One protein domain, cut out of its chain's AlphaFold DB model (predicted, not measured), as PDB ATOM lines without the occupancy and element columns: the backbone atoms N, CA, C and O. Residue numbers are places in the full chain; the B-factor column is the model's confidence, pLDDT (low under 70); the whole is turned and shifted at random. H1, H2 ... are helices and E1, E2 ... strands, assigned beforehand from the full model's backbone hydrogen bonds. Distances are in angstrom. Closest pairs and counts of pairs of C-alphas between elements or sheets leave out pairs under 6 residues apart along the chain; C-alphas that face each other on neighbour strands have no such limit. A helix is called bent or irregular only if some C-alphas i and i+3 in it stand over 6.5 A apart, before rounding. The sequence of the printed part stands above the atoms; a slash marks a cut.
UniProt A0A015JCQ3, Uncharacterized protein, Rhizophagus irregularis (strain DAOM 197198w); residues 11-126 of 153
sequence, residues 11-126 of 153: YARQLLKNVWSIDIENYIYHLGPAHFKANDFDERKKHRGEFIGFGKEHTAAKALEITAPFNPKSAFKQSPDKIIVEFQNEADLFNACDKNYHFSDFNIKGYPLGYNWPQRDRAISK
ATOM      1  N   TYR A  11       3.595  14.385  -3.347       90.00
ATOM      2  CA  TYR A  11       4.667  14.203  -4.315       90.00
ATOM      3  C   TYR A  11       5.038  12.719  -4.445       90.00
ATOM      4  O   TYR A  11       5.064  12.183  -5.554       90.00
ATOM      5  N   ALA A  12       5.210  12.017  -3.326       87.50
ATOM      6  CA  ALA A  12       5.442  10.577  -3.292       87.50
ATOM      7  C   ALA A  12       4.274   9.794  -3.916       87.50
ATOM      8  O   ALA A  12       4.493   8.818  -4.637       87.50
ATOM      9  N   ARG A  13       3.028  10.244  -3.708       85.62
ATOM     10  CA  ARG A  13       1.847   9.663  -4.368       85.62
ATOM     11  C   ARG A  13       1.921   9.794  -5.891       85.62
ATOM     12  O   ARG A  13       1.680   8.816  -6.599       85.62
ATOM     13  N   GLN A  14       2.256  10.981  -6.396       85.62
ATOM     14  CA  GLN A  14       2.399  11.220  -7.837       85.62
ATOM     15  C   GLN A  14       3.576  10.446  -8.431       85.62
ATOM     16  O   GLN A  14       3.467   9.924  -9.541       85.62
ATOM     17  N   LEU A  15       4.670  10.308  -7.681       86.44
ATOM     18  CA  LEU A  15       5.803   9.486  -8.082       86.44
ATOM     19  C   LEU A  15       5.367   8.028  -8.274       86.44
ATOM     20  O   LEU A  15       5.559   7.473  -9.355       86.44
ATOM     21  N   LEU A  16       4.697   7.434  -7.279       86.94
ATOM     22  CA  LEU A  16       4.247   6.039  -7.337       86.94
ATOM     23  C   LEU A  16       3.232   5.761  -8.444       86.94
ATOM     24  O   LEU A  16       3.213   4.657  -8.981       86.94
ATOM     25  N   LYS A  17       2.431   6.753  -8.846       84.62
ATOM     26  CA  LYS A  17       1.529   6.620 -10.001       84.62
ATOM     27  C   LYS A  17       2.283   6.235 -11.284       84.62
ATOM     28  O   LYS A  17       1.731   5.523 -12.122       84.62
ATOM     29  N   ASN A  18       3.533   6.683 -11.420       85.94
ATOM     30  CA  ASN A  18       4.383   6.452 -12.590       85.94
ATOM     31  C   ASN A  18       5.374   5.287 -12.414       85.94
ATOM     32  O   ASN A  18       6.084   4.941 -13.362       85.94
ATOM     33  N   VAL A  19       5.424   4.675 -11.227       90.38
ATOM     34  CA  VAL A  19       6.249   3.497 -10.934       90.38
ATOM     35  C   VAL A  19       5.469   2.246 -11.328       90.38
ATOM     36  O   VAL A  19       4.353   2.019 -10.866       90.38
ATOM     37  N   TRP A  20       6.037   1.433 -12.218       93.19
ATOM     38  CA  TRP A  20       5.386   0.198 -12.674       93.19
ATOM     39  C   TRP A  20       5.840  -1.025 -11.903       93.19
ATOM     40  O   TRP A  20       5.122  -2.022 -11.885       93.19
ATOM     41  N   SER A  21       7.007  -0.961 -11.274       92.88
ATOM     42  CA  SER A  21       7.513  -2.045 -10.459       92.88
ATOM     43  C   SER A  21       8.449  -1.549  -9.368       92.88
ATOM     44  O   SER A  21       8.992  -0.447  -9.456       92.88
ATOM     45  N   ILE A  22       8.609  -2.368  -8.338       90.62
ATOM     46  CA  ILE A  22       9.584  -2.172  -7.268       90.62
ATOM     47  C   ILE A  22      10.379  -3.455  -7.079       90.62
ATOM     48  O   ILE A  22       9.843  -4.551  -7.240       90.62
ATOM     49  N   ASP A  23      11.646  -3.296  -6.726       90.88
ATOM     50  CA  ASP A  23      12.508  -4.389  -6.299       90.88
ATOM     51  C   ASP A  23      12.445  -4.522  -4.773       90.88
ATOM     52  O   ASP A  23      12.688  -3.555  -4.047       90.88
ATOM     53  N   ILE A  24      12.094  -5.713  -4.292       88.31
ATOM     54  CA  ILE A  24      12.187  -6.097  -2.886       88.31
ATOM     55  C   ILE A  24      12.971  -7.409  -2.836       88.31
ATOM     56  O   ILE A  24      12.485  -8.432  -3.309       88.31
ATOM     57  N   GLU A  25      14.175  -7.385  -2.261       87.00
ATOM     58  CA  GLU A  25      15.034  -8.572  -2.102       87.00
ATOM     59  C   GLU A  25      15.308  -9.337  -3.419       87.00
ATOM     60  O   GLU A  25      15.359 -10.566  -3.439       87.00
ATOM     61  N   ASN A  26      15.524  -8.612  -4.525       83.25
ATOM     62  CA  ASN A  26      15.703  -9.122  -5.894       83.25
ATOM     63  C   ASN A  26      14.431  -9.673  -6.559       83.25
ATOM     64  O   ASN A  26      14.509 -10.284  -7.636       83.25
ATOM     65  N   TYR A  27      13.262  -9.453  -5.959       85.44
ATOM     66  CA  TYR A  27      11.970  -9.767  -6.553       85.44
ATOM     67  C   TYR A  27      11.322  -8.502  -7.100       85.44
ATOM     68  O   TYR A  27      11.038  -7.553  -6.370       85.44
ATOM     69  N   ILE A  28      11.037  -8.516  -8.403       91.19
ATOM     70  CA  ILE A  28      10.330  -7.426  -9.069       91.19
ATOM     71  C   ILE A  28       8.825  -7.618  -8.890       91.19
ATOM     72  O   ILE A  28       8.231  -8.553  -9.430       91.19
ATOM     73  N   TYR A  29       8.202  -6.710  -8.145       88.69
ATOM     74  CA  TYR A  29       6.758  -6.661  -7.948       88.69
ATOM     75  C   TYR A  29       6.143  -5.619  -8.867       88.69
ATOM     76  O   TYR A  29       6.487  -4.442  -8.791       88.69
ATOM     77  N   HIS A  30       5.199  -6.036  -9.709       89.00
ATOM     78  CA  HIS A  30       4.438  -5.111 -10.543       89.00
ATOM     79  C   HIS A  30       3.452  -4.308  -9.690       89.00
ATOM     80  O   HIS A  30       2.653  -4.867  -8.939       89.00
ATOM     81  N   LEU A  31       3.487  -2.991  -9.849       88.44
ATOM     82  CA  LEU A  31       2.572  -2.051  -9.224       88.44
ATOM     83  C   LEU A  31       1.554  -1.558 -10.242       88.44
ATOM     84  O   LEU A  31       1.890  -1.255 -11.383       88.44
ATOM     85  N   GLY A  32       0.308  -1.411  -9.818       86.56
ATOM     86  CA  GLY A  32      -0.749  -0.803 -10.614       86.56
ATOM     87  C   GLY A  32      -1.638   0.058  -9.726       86.56
ATOM     88  O   GLY A  32      -1.957  -0.364  -8.612       86.56
ATOM     89  N   PRO A  33      -2.052   1.253 -10.175       84.31
ATOM     90  CA  PRO A  33      -3.106   1.990  -9.499       84.31
ATOM     91  C   PRO A  33      -4.360   1.124  -9.353       84.31
ATOM     92  O   PRO A  33      -4.723   0.405 -10.277       84.31
ATOM     93  N   ALA A  34      -5.061   1.230  -8.225       84.56
ATOM     94  CA  ALA A  34      -6.210   0.367  -7.923       84.56
ATOM     95  C   ALA A  34      -7.355   0.437  -8.957       84.56
ATOM     96  O   ALA A  34      -8.153  -0.486  -9.051       84.56
ATOM     97  N   HIS A  35      -7.442   1.523  -9.733       85.75
ATOM     98  CA  HIS A  35      -8.446   1.699 -10.786       85.75
ATOM     99  C   HIS A  35      -8.039   1.099 -12.143       85.75
ATOM    100  O   HIS A  35      -8.846   1.146 -13.072       85.75
ATOM    101  N   PHE A  36      -6.812   0.582 -12.284       87.31
ATOM    102  CA  PHE A  36      -6.359  -0.043 -13.526       87.31
ATOM    103  C   PHE A  36      -7.164  -1.309 -13.812       87.31
ATOM    104  O   PHE A  36      -7.332  -2.183 -12.961       87.31
ATOM    105  N   LYS A  37      -7.627  -1.417 -15.050       90.69
ATOM    106  CA  LYS A  37      -8.253  -2.600 -15.634       90.69
ATOM    107  C   LYS A  37      -7.208  -3.393 -16.417       90.69
ATOM    108  O   LYS A  37      -6.101  -2.922 -16.663       90.69
ATOM    109  N   ALA A  38      -7.572  -4.596 -16.862       87.75
ATOM    110  CA  ALA A  38      -6.686  -5.453 -17.657       87.75
ATOM    111  C   ALA A  38      -6.083  -4.722 -18.876       87.75
ATOM    112  O   ALA A  38      -4.873  -4.776 -19.076       87.75
ATOM    113  N   ASN A  39      -6.900  -3.952 -19.604       90.56
ATOM    114  CA  ASN A  39      -6.448  -3.187 -20.768       90.56
ATOM    115  C   ASN A  39      -5.385  -2.136 -20.414       90.56
ATOM    116  O   ASN A  39      -4.454  -1.934 -21.184       90.56
ATOM    117  N   ASP A  40      -5.471  -1.503 -19.238       89.44
ATOM    118  CA  ASP A  40      -4.465  -0.527 -18.798       89.44
ATOM    119  C   ASP A  40      -3.112  -1.200 -18.538       89.44
ATOM    120  O   ASP A  40      -2.054  -0.607 -18.751       89.44
ATOM    121  N   PHE A  41      -3.126  -2.463 -18.101       87.19
ATOM    122  CA  PHE A  41      -1.908  -3.260 -18.030       87.19
ATOM    123  C   PHE A  41      -1.424  -3.671 -19.411       87.19
ATOM    124  O   PHE A  41      -0.217  -3.675 -19.604       87.19
ATOM    125  N   ASP A  42      -2.307  -3.987 -20.360       89.31
ATOM    126  CA  ASP A  42      -1.924  -4.326 -21.738       89.31
ATOM    127  C   ASP A  42      -1.228  -3.162 -22.453       89.31
ATOM    128  O   ASP A  42      -0.250  -3.384 -23.168       89.31
ATOM    129  N   GLU A  43      -1.626  -1.921 -22.171       88.06
ATOM    130  CA  GLU A  43      -0.911  -0.719 -22.620       88.06
ATOM    131  C   GLU A  43       0.555  -0.711 -22.154       88.06
ATOM    132  O   GLU A  43       1.457  -0.420 -22.941       88.06
ATOM    133  N   ARG A  44       0.828  -1.137 -20.913       88.88
ATOM    134  CA  ARG A  44       2.201  -1.268 -20.388       88.88
ATOM    135  C   ARG A  44       3.011  -2.360 -21.085       88.88
ATOM    136  O   ARG A  44       4.238  -2.338 -21.061       88.88
ATOM    137  N   LYS A  45       2.338  -3.311 -21.738       89.38
ATOM    138  CA  LYS A  45       2.976  -4.427 -22.452       89.38
ATOM    139  C   LYS A  45       3.394  -4.077 -23.873       89.38
ATOM    140  O   LYS A  45       4.073  -4.889 -24.499       89.38
ATOM    141  N   LYS A  46       2.981  -2.918 -24.396       92.62
ATOM    142  CA  LYS A  46       3.218  -2.535 -25.796       92.62
ATOM    143  C   LYS A  46       4.698  -2.425 -26.134       92.62
ATOM    144  O   LYS A  46       5.112  -2.857 -27.204       92.62
ATOM    145  N   HIS A  47       5.492  -1.876 -25.222       95.06
ATOM    146  CA  HIS A  47       6.904  -1.614 -25.462       95.06
ATOM    147  C   HIS A  47       7.752  -2.528 -24.589       95.06
ATOM    148  O   HIS A  47       8.136  -2.192 -23.471       95.06
ATOM    149  N   ARG A  48       8.016  -3.725 -25.111       95.88
ATOM    150  CA  ARG A  48       8.804  -4.753 -24.437       95.88
ATOM    151  C   ARG A  48       9.976  -5.185 -25.293       95.88
ATOM    152  O   ARG A  48       9.828  -5.359 -26.501       95.88
ATOM    153  N   GLY A  49      11.114  -5.408 -24.657       95.19
ATOM    154  CA  GLY A  49      12.286  -6.016 -25.277       95.19
ATOM    155  C   GLY A  49      12.596  -7.349 -24.623       95.19
ATOM    156  O   GLY A  49      12.511  -7.472 -23.401       95.19
ATOM    157  N   GLU A  50      12.961  -8.346 -25.422       95.38
ATOM    158  CA  GLU A  50      13.645  -9.531 -24.914       95.38
ATOM    159  C   GLU A  50      15.148  -9.271 -24.875       95.38
ATOM    160  O   GLU A  50      15.747  -8.869 -25.868       95.38
ATOM    161  N   PHE A  51      15.763  -9.497 -23.723       94.94
ATOM    162  CA  PHE A  51      17.196  -9.344 -23.533       94.94
ATOM    163  C   PHE A  51      17.783 -10.719 -23.245       94.94
ATOM    164  O   PHE A  51      17.388 -11.380 -22.281       94.94
ATOM    165  N   ILE A  52      18.689 -11.157 -24.118       93.56
ATOM    166  CA  ILE A  52      19.332 -12.474 -24.066       93.56
ATOM    167  C   ILE A  52      20.809 -12.342 -23.707       93.56
ATOM    168  O   ILE A  52      21.422 -11.310 -23.983       93.56
ATOM    169  N   GLY A  53      21.379 -13.413 -23.156       92.31
ATOM    170  CA  GLY A  53      22.785 -13.467 -22.737       92.31
ATOM    171  C   GLY A  53      22.982 -13.353 -21.227       92.31
ATOM    172  O   GLY A  53      24.115 -13.265 -20.762       92.31
ATOM    173  N   PHE A  54      21.891 -13.382 -20.460       92.19
ATOM    174  CA  PHE A  54      21.959 -13.534 -19.013       92.19
ATOM    175  C   PHE A  54      22.353 -14.967 -18.636       92.19
ATOM    176  O   PHE A  54      22.031 -15.929 -19.330       92.19
ATOM    177  N   GLY A  55      23.029 -15.116 -17.506       89.94
ATOM    178  CA  GLY A  55      23.216 -16.404 -16.839       89.94
ATOM    179  C   GLY A  55      22.083 -16.736 -15.860       89.94
ATOM    180  O   GLY A  55      21.176 -15.937 -15.596       89.94
ATOM    181  N   LYS A  56      22.107 -17.953 -15.308       88.50
ATOM    182  CA  LYS A  56      21.006 -18.474 -14.474       88.50
ATOM    183  C   LYS A  56      20.844 -17.682 -13.174       88.50
ATOM    184  O   LYS A  56      19.716 -17.484 -12.727       88.50
ATOM    185  N   GLU A  57      21.956 -17.216 -12.630       90.44
ATOM    186  CA  GLU A  57      22.115 -16.393 -11.431       90.44
ATOM    187  C   GLU A  57      21.628 -14.949 -11.600       90.44
ATOM    188  O   GLU A  57      21.283 -14.297 -10.618       90.44
ATOM    189  N   HIS A  58      21.542 -14.449 -12.833       91.81
ATOM    190  CA  HIS A  58      21.125 -13.077 -13.085       91.81
ATOM    191  C   HIS A  58      19.617 -12.883 -12.876       91.81
ATOM    192  O   HIS A  58      18.788 -13.658 -13.365       91.81
ATOM    193  N   THR A  59      19.248 -11.823 -12.160       93.44
ATOM    194  CA  THR A  59      17.864 -11.521 -11.767       93.44
ATOM    195  C   THR A  59      17.227 -10.470 -12.678       93.44
ATOM    196  O   THR A  59      17.906  -9.775 -13.435       93.44
ATOM    197  N   ALA A  60      15.903 -10.315 -12.590       94.75
ATOM    198  CA  ALA A  60      15.203  -9.225 -13.270       94.75
ATOM    199  C   ALA A  60      15.666  -7.840 -12.776       94.75
ATOM    200  O   ALA A  60      15.775  -6.918 -13.580       94.75
ATOM    201  N   ALA A  61      16.037  -7.722 -11.496       94.25
ATOM    202  CA  ALA A  61      16.676  -6.526 -10.951       94.25
ATOM    203  C   ALA A  61      17.983  -6.189 -11.683       94.25
ATOM    204  O   ALA A  61      18.196  -5.040 -12.065       94.25
ATOM    205  N   LYS A  62      18.811  -7.198 -11.996       93.19
ATOM    206  CA  LYS A  62      20.025  -6.974 -12.789       93.19
ATOM    207  C   LYS A  62      19.713  -6.441 -14.187       93.19
ATOM    208  O   LYS A  62      20.414  -5.562 -14.676       93.19
ATOM    209  N   ALA A  63      18.652  -6.925 -14.832       94.06
ATOM    210  CA  ALA A  63      18.239  -6.385 -16.127       94.06
ATOM    211  C   ALA A  63      17.803  -4.912 -16.033       94.06
ATOM    212  O   ALA A  63      18.147  -4.128 -16.919       94.06
ATOM    213  N   LEU A  64      17.104  -4.518 -14.960       95.12
ATOM    214  CA  LEU A  64      16.753  -3.115 -14.706       95.12
ATOM    215  C   LEU A  64      17.991  -2.247 -14.477       95.12
ATOM    216  O   LEU A  64      18.069  -1.164 -15.042       95.12
ATOM    217  N   GLU A  65      18.973  -2.726 -13.711       93.50
ATOM    218  CA  GLU A  65      20.247  -2.022 -13.493       93.50
ATOM    219  C   GLU A  65      20.973  -1.767 -14.822       93.50
ATOM    220  O   GLU A  65      21.403  -0.652 -15.109       93.50
ATOM    221  N   ILE A  66      21.055  -2.793 -15.669       92.38
ATOM    222  CA  ILE A  66      21.754  -2.734 -16.957       92.38
ATOM    223  C   ILE A  66      21.059  -1.794 -17.940       92.38
ATOM    224  O   ILE A  66      21.714  -1.047 -18.668       92.38
ATOM    225  N   THR A  67      19.729  -1.830 -17.966       94.56
ATOM    226  CA  THR A  67      18.925  -1.006 -18.874       94.56
ATOM    227  C   THR A  67      18.588   0.366 -18.294       94.56
ATOM    228  O   THR A  67      18.016   1.176 -19.015       94.56
ATOM    229  N   ALA A  68      18.995   0.672 -17.054       94.62
ATOM    230  CA  ALA A  68      18.689   1.915 -16.339       94.62
ATOM    231  C   ALA A  68      18.899   3.210 -17.149       94.62
ATOM    232  O   ALA A  68      18.034   4.084 -17.060       94.62
ATOM    233  N   PRO A  69      19.952   3.352 -17.988       94.62
ATOM    234  CA  PRO A  69      20.125   4.538 -18.834       94.62
ATOM    235  C   PRO A  69      18.960   4.822 -19.796       94.62
ATOM    236  O   PRO A  69      18.846   5.933 -20.306       94.62
ATOM    237  N   PHE A  70      18.100   3.831 -20.047       95.38
ATOM    238  CA  PHE A  70      16.969   3.893 -20.971       95.38
ATOM    239  C   PHE A  70      15.613   3.801 -20.259       95.38
ATOM    240  O   PHE A  70      14.625   3.388 -20.855       95.38
ATOM    241  N   ASN A  71      15.551   4.184 -18.980       95.00
ATOM    242  CA  ASN A  71      14.306   4.335 -18.218       95.00
ATOM    243  C   ASN A  71      13.383   3.093 -18.213       95.00
ATOM    244  O   ASN A  71      12.177   3.218 -18.473       95.00
ATOM    245  N   PRO A  72      13.899   1.889 -17.897       96.00
ATOM    246  CA  PRO A  72      13.078   0.694 -17.822       96.00
ATOM    247  C   PRO A  72      12.044   0.852 -16.703       96.00
ATOM    248  O   PRO A  72      12.280   1.499 -15.680       96.00
ATOM    249  N   LYS A  73      10.863   0.270 -16.901       96.00
ATOM    250  CA  LYS A  73       9.731   0.383 -15.972       96.00
ATOM    251  C   LYS A  73       9.479  -0.892 -15.186       96.00
ATOM    252  O   LYS A  73       9.053  -0.830 -14.032       96.00
ATOM    253  N   SER A  74       9.726  -2.038 -15.807       95.75
ATOM    254  CA  SER A  74       9.642  -3.338 -15.158       95.75
ATOM    255  C   SER A  74      10.490  -4.366 -15.887       95.75
ATOM    256  O   SER A  74      10.859  -4.168 -17.045       95.75
ATOM    257  N   ALA A  75      10.793  -5.467 -15.214       96.25
ATOM    258  CA  ALA A  75      11.438  -6.613 -15.821       96.25
ATOM    259  C   ALA A  75      10.958  -7.910 -15.175       96.25
ATOM    260  O   ALA A  75      10.659  -7.960 -13.983       96.25
ATOM    261  N   PHE A  76      10.932  -8.986 -15.956       94.69
ATOM    262  CA  PHE A  76      10.640 -10.321 -15.451       94.69
ATOM    263  C   PHE A  76      11.388 -11.386 -16.249       94.69
ATOM    264  O   PHE A  76      11.583 -11.286 -17.464       94.69
ATOM    265  N   LYS A  77      11.830 -12.428 -15.546       93.69
ATOM    266  CA  LYS A  77      12.602 -13.522 -16.133       93.69
ATOM    267  C   LYS A  77      11.663 -14.454 -16.903       93.69
ATOM    268  O   LYS A  77      10.711 -14.973 -16.325       93.69
ATOM    269  N   GLN A  78      11.908 -14.644 -18.201       93.88
ATOM    270  CA  GLN A  78      11.114 -15.543 -19.055       93.88
ATOM    271  C   GLN A  78      11.763 -16.926 -19.173       93.88
ATOM    272  O   GLN A  78      11.064 -17.935 -19.194       93.88
ATOM    273  N   SER A  79      13.093 -16.980 -19.229       93.31
ATOM    274  CA  SER A  79      13.884 -18.213 -19.198       93.31
ATOM    275  C   SER A  79      15.203 -17.953 -18.458       93.31
ATOM    276  O   SER A  79      15.485 -16.810 -18.092       93.31
ATOM    277  N   PRO A  80      16.031 -18.981 -18.189       90.62
ATOM    278  CA  PRO A  80      17.285 -18.790 -17.464       90.62
ATOM    279  C   PRO A  80      18.223 -17.749 -18.092       90.62
ATOM    280  O   PRO A  80      18.906 -17.050 -17.349       90.62
ATOM    281  N   ASP A  81      18.199 -17.628 -19.419       92.19
ATOM    282  CA  ASP A  81      19.051 -16.772 -20.247       92.19
ATOM    283  C   ASP A  81      18.358 -15.531 -20.830       92.19
ATOM    284  O   ASP A  81      19.012 -14.691 -21.456       92.19
ATOM    285  N   LYS A  82      17.039 -15.412 -20.626       94.50
ATOM    286  CA  LYS A  82      16.205 -14.363 -21.211       94.50
ATOM    287  C   LYS A  82      15.379 -13.646 -20.158       94.50
ATOM    288  O   LYS A  82      14.579 -14.249 -19.432       94.50
ATOM    289  N   ILE A  83      15.497 -12.326 -20.159       96.44
ATOM    290  CA  ILE A  83      14.695 -11.435 -19.327       96.44
ATOM    291  C   ILE A  83      13.923 -10.491 -20.245       96.44
ATOM    292  O   ILE A  83      14.473  -9.953 -21.204       96.44
ATOM    293  N   ILE A  84      12.633 -10.317 -19.969       96.50
ATOM    294  CA  ILE A  84      11.804  -9.319 -20.640       96.50
ATOM    295  C   ILE A  84      11.887  -8.030 -19.839       96.50
ATOM    296  O   ILE A  84      11.704  -8.060 -18.624       96.50
ATOM    297  N   VAL A  85      12.133  -6.915 -20.521       96.81
ATOM    298  CA  VAL A  85      12.132  -5.572 -19.930       96.81
ATOM    299  C   VAL A  85      11.034  -4.746 -20.590       96.81
ATOM    300  O   VAL A  85      10.869  -4.772 -21.812       96.81
ATOM    301  N   GLU A  86      10.258  -4.046 -19.771       96.81
ATOM    302  CA  GLU A  86       9.148  -3.188 -20.175       96.81
ATOM    303  C   GLU A  86       9.559  -1.718 -20.109       96.81
ATOM    304  O   GLU A  86      10.174  -1.275 -19.135       96.81
ATOM    305  N   PHE A  87       9.163  -0.957 -21.122       96.25
ATOM    306  CA  PHE A  87       9.431   0.468 -21.257       96.25
ATOM    307  C   PHE A  87       8.120   1.231 -21.414       96.25
ATOM    308  O   PHE A  87       7.099   0.688 -21.836       96.25
ATOM    309  N   GLN A  88       8.144   2.518 -21.082       94.94
ATOM    310  CA  GLN A  88       6.957   3.360 -21.221       94.94
ATOM    311  C   GLN A  88       6.676   3.747 -22.675       94.94
ATOM    312  O   GLN A  88       5.522   3.963 -23.032       94.94
ATOM    313  N   ASN A  89       7.715   3.869 -23.498       94.75
ATOM    314  CA  ASN A  89       7.607   4.332 -24.874       94.75
ATOM    315  C   ASN A  89       8.547   3.545 -25.800       94.75
ATOM    316  O   ASN A  89       9.478   2.867 -25.361       94.75
ATOM    317  N   GLU A  90       8.273   3.637 -27.099       94.00
ATOM    318  CA  GLU A  90       9.016   2.933 -28.146       94.00
ATOM    319  C   GLU A  90      10.467   3.425 -28.279       94.00
ATOM    320  O   GLU A  90      11.363   2.624 -28.541       94.00
ATOM    321  N   ALA A  91      10.718   4.720 -28.063       94.50
ATOM    322  CA  ALA A  91      12.055   5.295 -28.192       94.50
ATOM    323  C   ALA A  91      13.025   4.709 -27.158       94.50
ATOM    324  O   ALA A  91      14.117   4.275 -27.520       94.50
ATOM    325  N   ASP A  92      12.604   4.625 -25.896       96.00
ATOM    326  CA  ASP A  92      13.369   3.997 -24.816       96.00
ATOM    327  C   ASP A  92      13.657   2.522 -25.129       96.00
ATOM    328  O   ASP A  92      14.801   2.077 -25.025       96.00
ATOM    329  N   LEU A  93      12.650   1.782 -25.613       95.69
ATOM    330  CA  LEU A  93      12.813   0.392 -26.041       95.69
ATOM    331  C   LEU A  93      13.869   0.252 -27.149       95.69
ATOM    332  O   LEU A  93      14.743  -0.615 -27.071       95.69
ATOM    333  N   PHE A  94      13.791   1.071 -28.196       93.88
ATOM    334  CA  PHE A  94      14.722   0.986 -29.321       93.88
ATOM    335  C   PHE A  94      16.131   1.416 -28.936       93.88
ATOM    336  O   PHE A  94      17.083   0.737 -29.312       93.88
ATOM    337  N   ASN A  95      16.271   2.469 -28.135       93.88
ATOM    338  CA  ASN A  95      17.565   2.905 -27.620       93.88
ATOM    339  C   ASN A  95      18.216   1.813 -26.762       93.88
ATOM    340  O   ASN A  95      19.403   1.527 -26.926       93.88
ATOM    341  N   ALA A  96      17.426   1.145 -25.914       94.69
ATOM    342  CA  ALA A  96      17.899   0.035 -25.101       94.69
ATOM    343  C   ALA A  96      18.306  -1.190 -25.934       94.69
ATOM    344  O   ALA A  96      19.227  -1.907 -25.544       94.69
ATOM    345  N   CYS A  97      17.647  -1.450 -27.063       93.56
ATOM    346  CA  CYS A  97      17.956  -2.609 -27.904       93.56
ATOM    347  C   CYS A  97      19.036  -2.352 -28.965       93.56
ATOM    348  O   CYS A  97      19.618  -3.305 -29.477       93.56
ATOM    349  N   ASP A  98      19.320  -1.094 -29.305       89.00
ATOM    350  CA  ASP A  98      20.372  -0.733 -30.266       89.00
ATOM    351  C   ASP A  98      21.779  -1.078 -29.746       89.00
ATOM    352  O   ASP A  98      22.716  -1.285 -30.521       89.00
ATOM    353  N   LYS A  99      21.943  -1.155 -28.422       82.69
ATOM    354  CA  LYS A  99      23.234  -1.404 -27.777       82.69
ATOM    355  C   LYS A  99      23.437  -2.880 -27.449       82.69
ATOM    356  O   LYS A  99      22.531  -3.580 -27.008       82.69
ATOM    357  N   ASN A 100      24.684  -3.319 -27.607       86.81
ATOM    358  CA  ASN A 100      25.182  -4.499 -26.911       86.81
ATOM    359  C   ASN A 100      25.756  -4.038 -25.577       86.81
ATOM    360  O   ASN A 100      26.568  -3.111 -25.539       86.81
ATOM    361  N   TYR A 101      25.351  -4.695 -24.502       88.69
ATOM    362  CA  TYR A 101      25.886  -4.416 -23.183       88.69
ATOM    363  C   TYR A 101      26.990  -5.417 -22.886       88.69
ATOM    364  O   TYR A 101      26.755  -6.625 -22.895       88.69
ATOM    365  N   HIS A 102      28.189  -4.903 -22.638       86.19
ATOM    366  CA  HIS A 102      29.373  -5.696 -22.348       86.19
ATOM    367  C   HIS A 102      29.688  -5.579 -20.858       86.19
ATOM    368  O   HIS A 102      30.096  -4.513 -20.401       86.19
ATOM    369  N   PHE A 103      29.495  -6.662 -20.106       81.81
ATOM    370  CA  PHE A 103      29.816  -6.724 -18.682       81.81
ATOM    371  C   PHE A 103      30.783  -7.864 -18.445       81.81
ATOM    372  O   PHE A 103      30.351  -9.002 -18.429       81.81
ATOM    373  N   SER A 104      32.062  -7.543 -18.241       78.25
ATOM    374  CA  SER A 104      33.126  -8.483 -17.866       78.25
ATOM    375  C   SER A 104      33.084  -9.825 -18.624       78.25
ATOM    376  O   SER A 104      33.719  -9.969 -19.666       78.25
ATOM    377  N   ASP A 105      32.339 -10.791 -18.097       83.25
ATOM    378  CA  ASP A 105      32.197 -12.181 -18.507       83.25
ATOM    379  C   ASP A 105      30.958 -12.496 -19.370       83.25
ATOM    380  O   ASP A 105      30.894 -13.579 -19.954       83.25
ATOM    381  N   PHE A 106      29.995 -11.579 -19.519       83.81
ATOM    382  CA  PHE A 106      28.801 -11.791 -20.342       83.81
ATOM    383  C   PHE A 106      28.423 -10.590 -21.217       83.81
ATOM    384  O   PHE A 106      28.727  -9.425 -20.950       83.81
ATOM    385  N   ASN A 107      27.720 -10.905 -22.305       90.81
ATOM    386  CA  ASN A 107      27.236  -9.936 -23.278       90.81
ATOM    387  C   ASN A 107      25.723 -10.047 -23.385       90.81
ATOM    388  O   ASN A 107      25.207 -11.123 -23.690       90.81
ATOM    389  N   ILE A 108      25.029  -8.930 -23.195       92.62
ATOM    390  CA  ILE A 108      23.580  -8.864 -23.352       92.62
ATOM    391  C   ILE A 108      23.232  -8.151 -24.643       92.62
ATOM    392  O   ILE A 108      23.808  -7.114 -24.982       92.62
ATOM    393  N   LYS A 109      22.227  -8.691 -25.326       92.88
ATOM    394  CA  LYS A 109      21.629  -8.070 -26.500       92.88
ATOM    395  C   LYS A 109      20.110  -8.038 -26.386       92.88
ATOM    396  O   LYS A 109      19.497  -9.050 -26.046       92.88
ATOM    397  N   GLY A 110      19.531  -6.876 -26.676       93.75
ATOM    398  CA  GLY A 110      18.089  -6.652 -26.687       93.75
ATOM    399  C   GLY A 110      17.469  -6.833 -28.074       93.75
ATOM    400  O   GLY A 110      18.080  -6.491 -29.086       93.75
ATOM    401  N   TYR A 111      16.236  -7.332 -28.114       92.75
ATOM    402  CA  TYR A 111      15.390  -7.380 -29.303       92.75
ATOM    403  C   TYR A 111      13.977  -6.893 -28.948       92.75
ATOM    404  O   TYR A 111      13.313  -7.497 -28.105       92.75
ATOM    405  N   PRO A 112      13.479  -5.825 -29.588       93.25
ATOM    406  CA  PRO A 112      12.105  -5.373 -29.408       93.25
ATOM    407  C   PRO A 112      11.103  -6.464 -29.805       93.25
ATOM    408  O   PRO A 112      11.163  -7.001 -30.915       93.25
ATOM    409  N   LEU A 113      10.159  -6.778 -28.917       90.69
ATOM    410  CA  LEU A 113       9.091  -7.740 -29.179       90.69
ATOM    411  C   LEU A 113       8.030  -7.145 -30.108       90.69
ATOM    412  O   LEU A 113       7.722  -5.961 -30.034       90.69
ATOM    413  N   GLY A 114       7.453  -7.983 -30.973       85.31
ATOM    414  CA  GLY A 114       6.473  -7.547 -31.980       85.31
ATOM    415  C   GLY A 114       7.097  -7.000 -33.270       85.31
ATOM    416  O   GLY A 114       6.376  -6.696 -34.214       85.31
ATOM    417  N   TYR A 115       8.430  -6.950 -33.349       79.00
ATOM    418  CA  TYR A 115       9.172  -6.507 -34.527       79.00
ATOM    419  C   TYR A 115      10.046  -7.643 -35.064       79.00
ATOM    420  O   TYR A 115      10.578  -8.468 -34.321       79.00
ATOM    421  N   ASN A 116      10.247  -7.681 -36.378       78.12
ATOM    422  CA  ASN A 116      10.938  -8.783 -37.049       78.12
ATOM    423  C   ASN A 116      12.478  -8.610 -37.062       78.12
ATOM    424  O   ASN A 116      13.147  -8.742 -38.093       78.12
ATOM    425  N   TRP A 117      13.058  -8.287 -35.903       74.25
ATOM    426  CA  TRP A 117      14.488  -7.998 -35.732       74.25
ATOM    427  C   TRP A 117      15.435  -9.151 -36.057       74.25
ATOM    428  O   TRP A 117      16.437  -8.903 -36.730       74.25
ATOM    429  N   PRO A 118      15.139 -10.417 -35.700       72.38
ATOM    430  CA  PRO A 118      16.017 -11.528 -36.058       72.38
ATOM    431  C   PRO A 118      16.189 -11.686 -37.571       72.38
ATOM    432  O   PRO A 118      17.209 -12.195 -38.038       72.38
ATOM    433  N   GLN A 119      15.193 -11.295 -38.370       73.69
ATOM    434  CA  GLN A 119      15.328 -11.272 -39.826       73.69
ATOM    435  C   GLN A 119      16.166 -10.079 -40.294       73.69
ATOM    436  O   GLN A 119      17.065 -10.276 -41.113       73.69
ATOM    437  N   ARG A 120      15.942  -8.881 -39.734       77.12
ATOM    438  CA  ARG A 120      16.762  -7.691 -40.022       77.12
ATOM    439  C   ARG A 120      18.241  -7.945 -39.727       77.12
ATOM    440  O   ARG A 120      19.080  -7.711 -40.589       77.12
ATOM    441  N   ASP A 121      18.568  -8.480 -38.557       79.38
ATOM    442  CA  ASP A 121      19.954  -8.727 -38.150       79.38
ATOM    443  C   ASP A 121      20.633  -9.787 -39.011       79.38
ATOM    444  O   ASP A 121      21.799  -9.636 -39.389       79.38
ATOM    445  N   ARG A 122      19.893 -10.834 -39.396       79.81
ATOM    446  CA  ARG A 122      20.369 -11.818 -40.376       79.81
ATOM    447  C   ARG A 122      20.635 -11.167 -41.732       79.81
ATOM    448  O   ARG A 122      21.660 -11.466 -42.344       79.81
ATOM    449  N   ALA A 123      19.759 -10.276 -42.193       78.12
ATOM    450  CA  ALA A 123      19.947  -9.548 -43.445       78.12
ATOM    451  C   ALA A 123      21.170  -8.617 -43.386       78.12
ATOM    452  O   ALA A 123      22.022  -8.672 -44.272       78.12
ATOM    453  N   ILE A 124      21.327  -7.843 -42.307       80.94
ATOM    454  CA  ILE A 124      22.490  -6.968 -42.087       80.94
ATOM    455  C   ILE A 124      23.782  -7.784 -42.037       80.94
ATOM    456  O   ILE A 124      24.774  -7.410 -42.657       80.94
ATOM    457  N   SER A 125      23.781  -8.921 -41.344       83.56
ATOM    458  CA  SER A 125      24.959  -9.791 -41.242       83.56
ATOM    459  C   SER A 125      25.369 -10.362 -42.602       83.56
ATOM    460  O   SER A 125      26.557 -10.402 -42.919       83.56
ATOM    461  N   LYS A 126      24.395 -10.756 -43.437       85.19
ATOM    462  CA  LYS A 126      24.650 -11.185 -44.822       85.19
ATOM    463  C   LYS A 126      25.240 -10.053 -45.666       85.19
ATOM    464  O   LYS A 126      26.218 -10.282 -46.369       85.19
TER     465      LYS A 126
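Overview. This is residues 11 to 126 of the 153 residues of an uncharacterized protein of Rhizophagus irregularis (strain DAOM 197198w) (UniProt A0A015JCQ3). A five-stranded sheet, strongly twisted, curls round H3, and H4 packs on it near H3; the small hairpin E1 and E2 packs on H3 and E4 at one end of this body, and H5 sticks out at the other. The sheet's order is E4, E5, E3, E7, E6, antiparallel throughout. The 116 printed residues include five named helices and seven named strands, in the order H1, E1, E2, H2, E3, H3, E4, E5, H4, E6, E7, H5, a mixed class. The whole is compact by its radius of gyration of the C-alphas, 14.8 A, yet elongated, spanning 49 by 28 by 24 A.

Along the chain. Find C-alpha 11 at (4.667, 14.203, -4.315), where H1, residues 11 to 17, begins. Next come E1, residues 21 to 24, E2, residues 27 to 30, H2, residues 38 to 44, and E3, residues 48 to 52, 13.1 A long. H3, residues 60 to 70, starts at (15.203, -9.225, -13.270) and covers 15.3 A; it is irregular, with C-alphas 66 and 69 standing 7.7 A apart. Read on through E4, residues 72 to 79, 19.0 A, E5, residues 82 to 87, 16.3 A, H4, residues 90 to 98, 12.1 A, E6, residues 100 to 103, and E7, residues 106 to 112, 20.1 A. H5, residues 117 to 126, 14.0 A, ends at (24.650, -11.185, -44.822).

Arrangement. Start at the sheet: H3 and H4 on one face of it make two layers. In the hairpin E4 and E5, N 76 and O 84 are 2.9 A apart; between E5 and E3, N 51 and O 83 are 2.9 A apart. E7 pairs in a staggered way, with E3 at N 50 and O 111, 2.8 A, and with E6, its hairpin partner, at N 106 and O 103, 2.8 A. E3, H3 and E4 form a split strand-helix-strand unit, two strands running the same way with E5 between them, and its crossover is right-handed. The closest C-alphas of H3 and E4 are those of Ala 60 and Phe 76, 5.2 A. H4 has a height over the sheet of 7.7 A. H3 and H4 touch, closest at the C-alphas of Phe 70 and Asp 92, 5.3 A, about perpendicular at 75 degrees. In the hairpin E1 and E2, N 22 and O 29 are 3.0 A apart; the closest C-alphas of E1 and E4 are those of Ser 21 and Ser 74, 5.3 A. H1 is not on the five-stranded sheet; H2 and H5 are only just not on it, each with 4 pairs of C-alphas within 10 A. H1, H4 and H5 have every O i to N i+4 pair within hydrogen-bond range, H2 has 2 of 3 and H3 5 of 7.

Size, cuts and confidence. The C-alphas of Tyr 11 and Lys 126 are the two farthest apart, 51.8 A. Residues 34 to 39 and 116 to 126, of which 117 to 126 belong to H5, stand free. The printed part has no cut and no long link; its mean pLDDT is 89.8, and no printed residue is under 70.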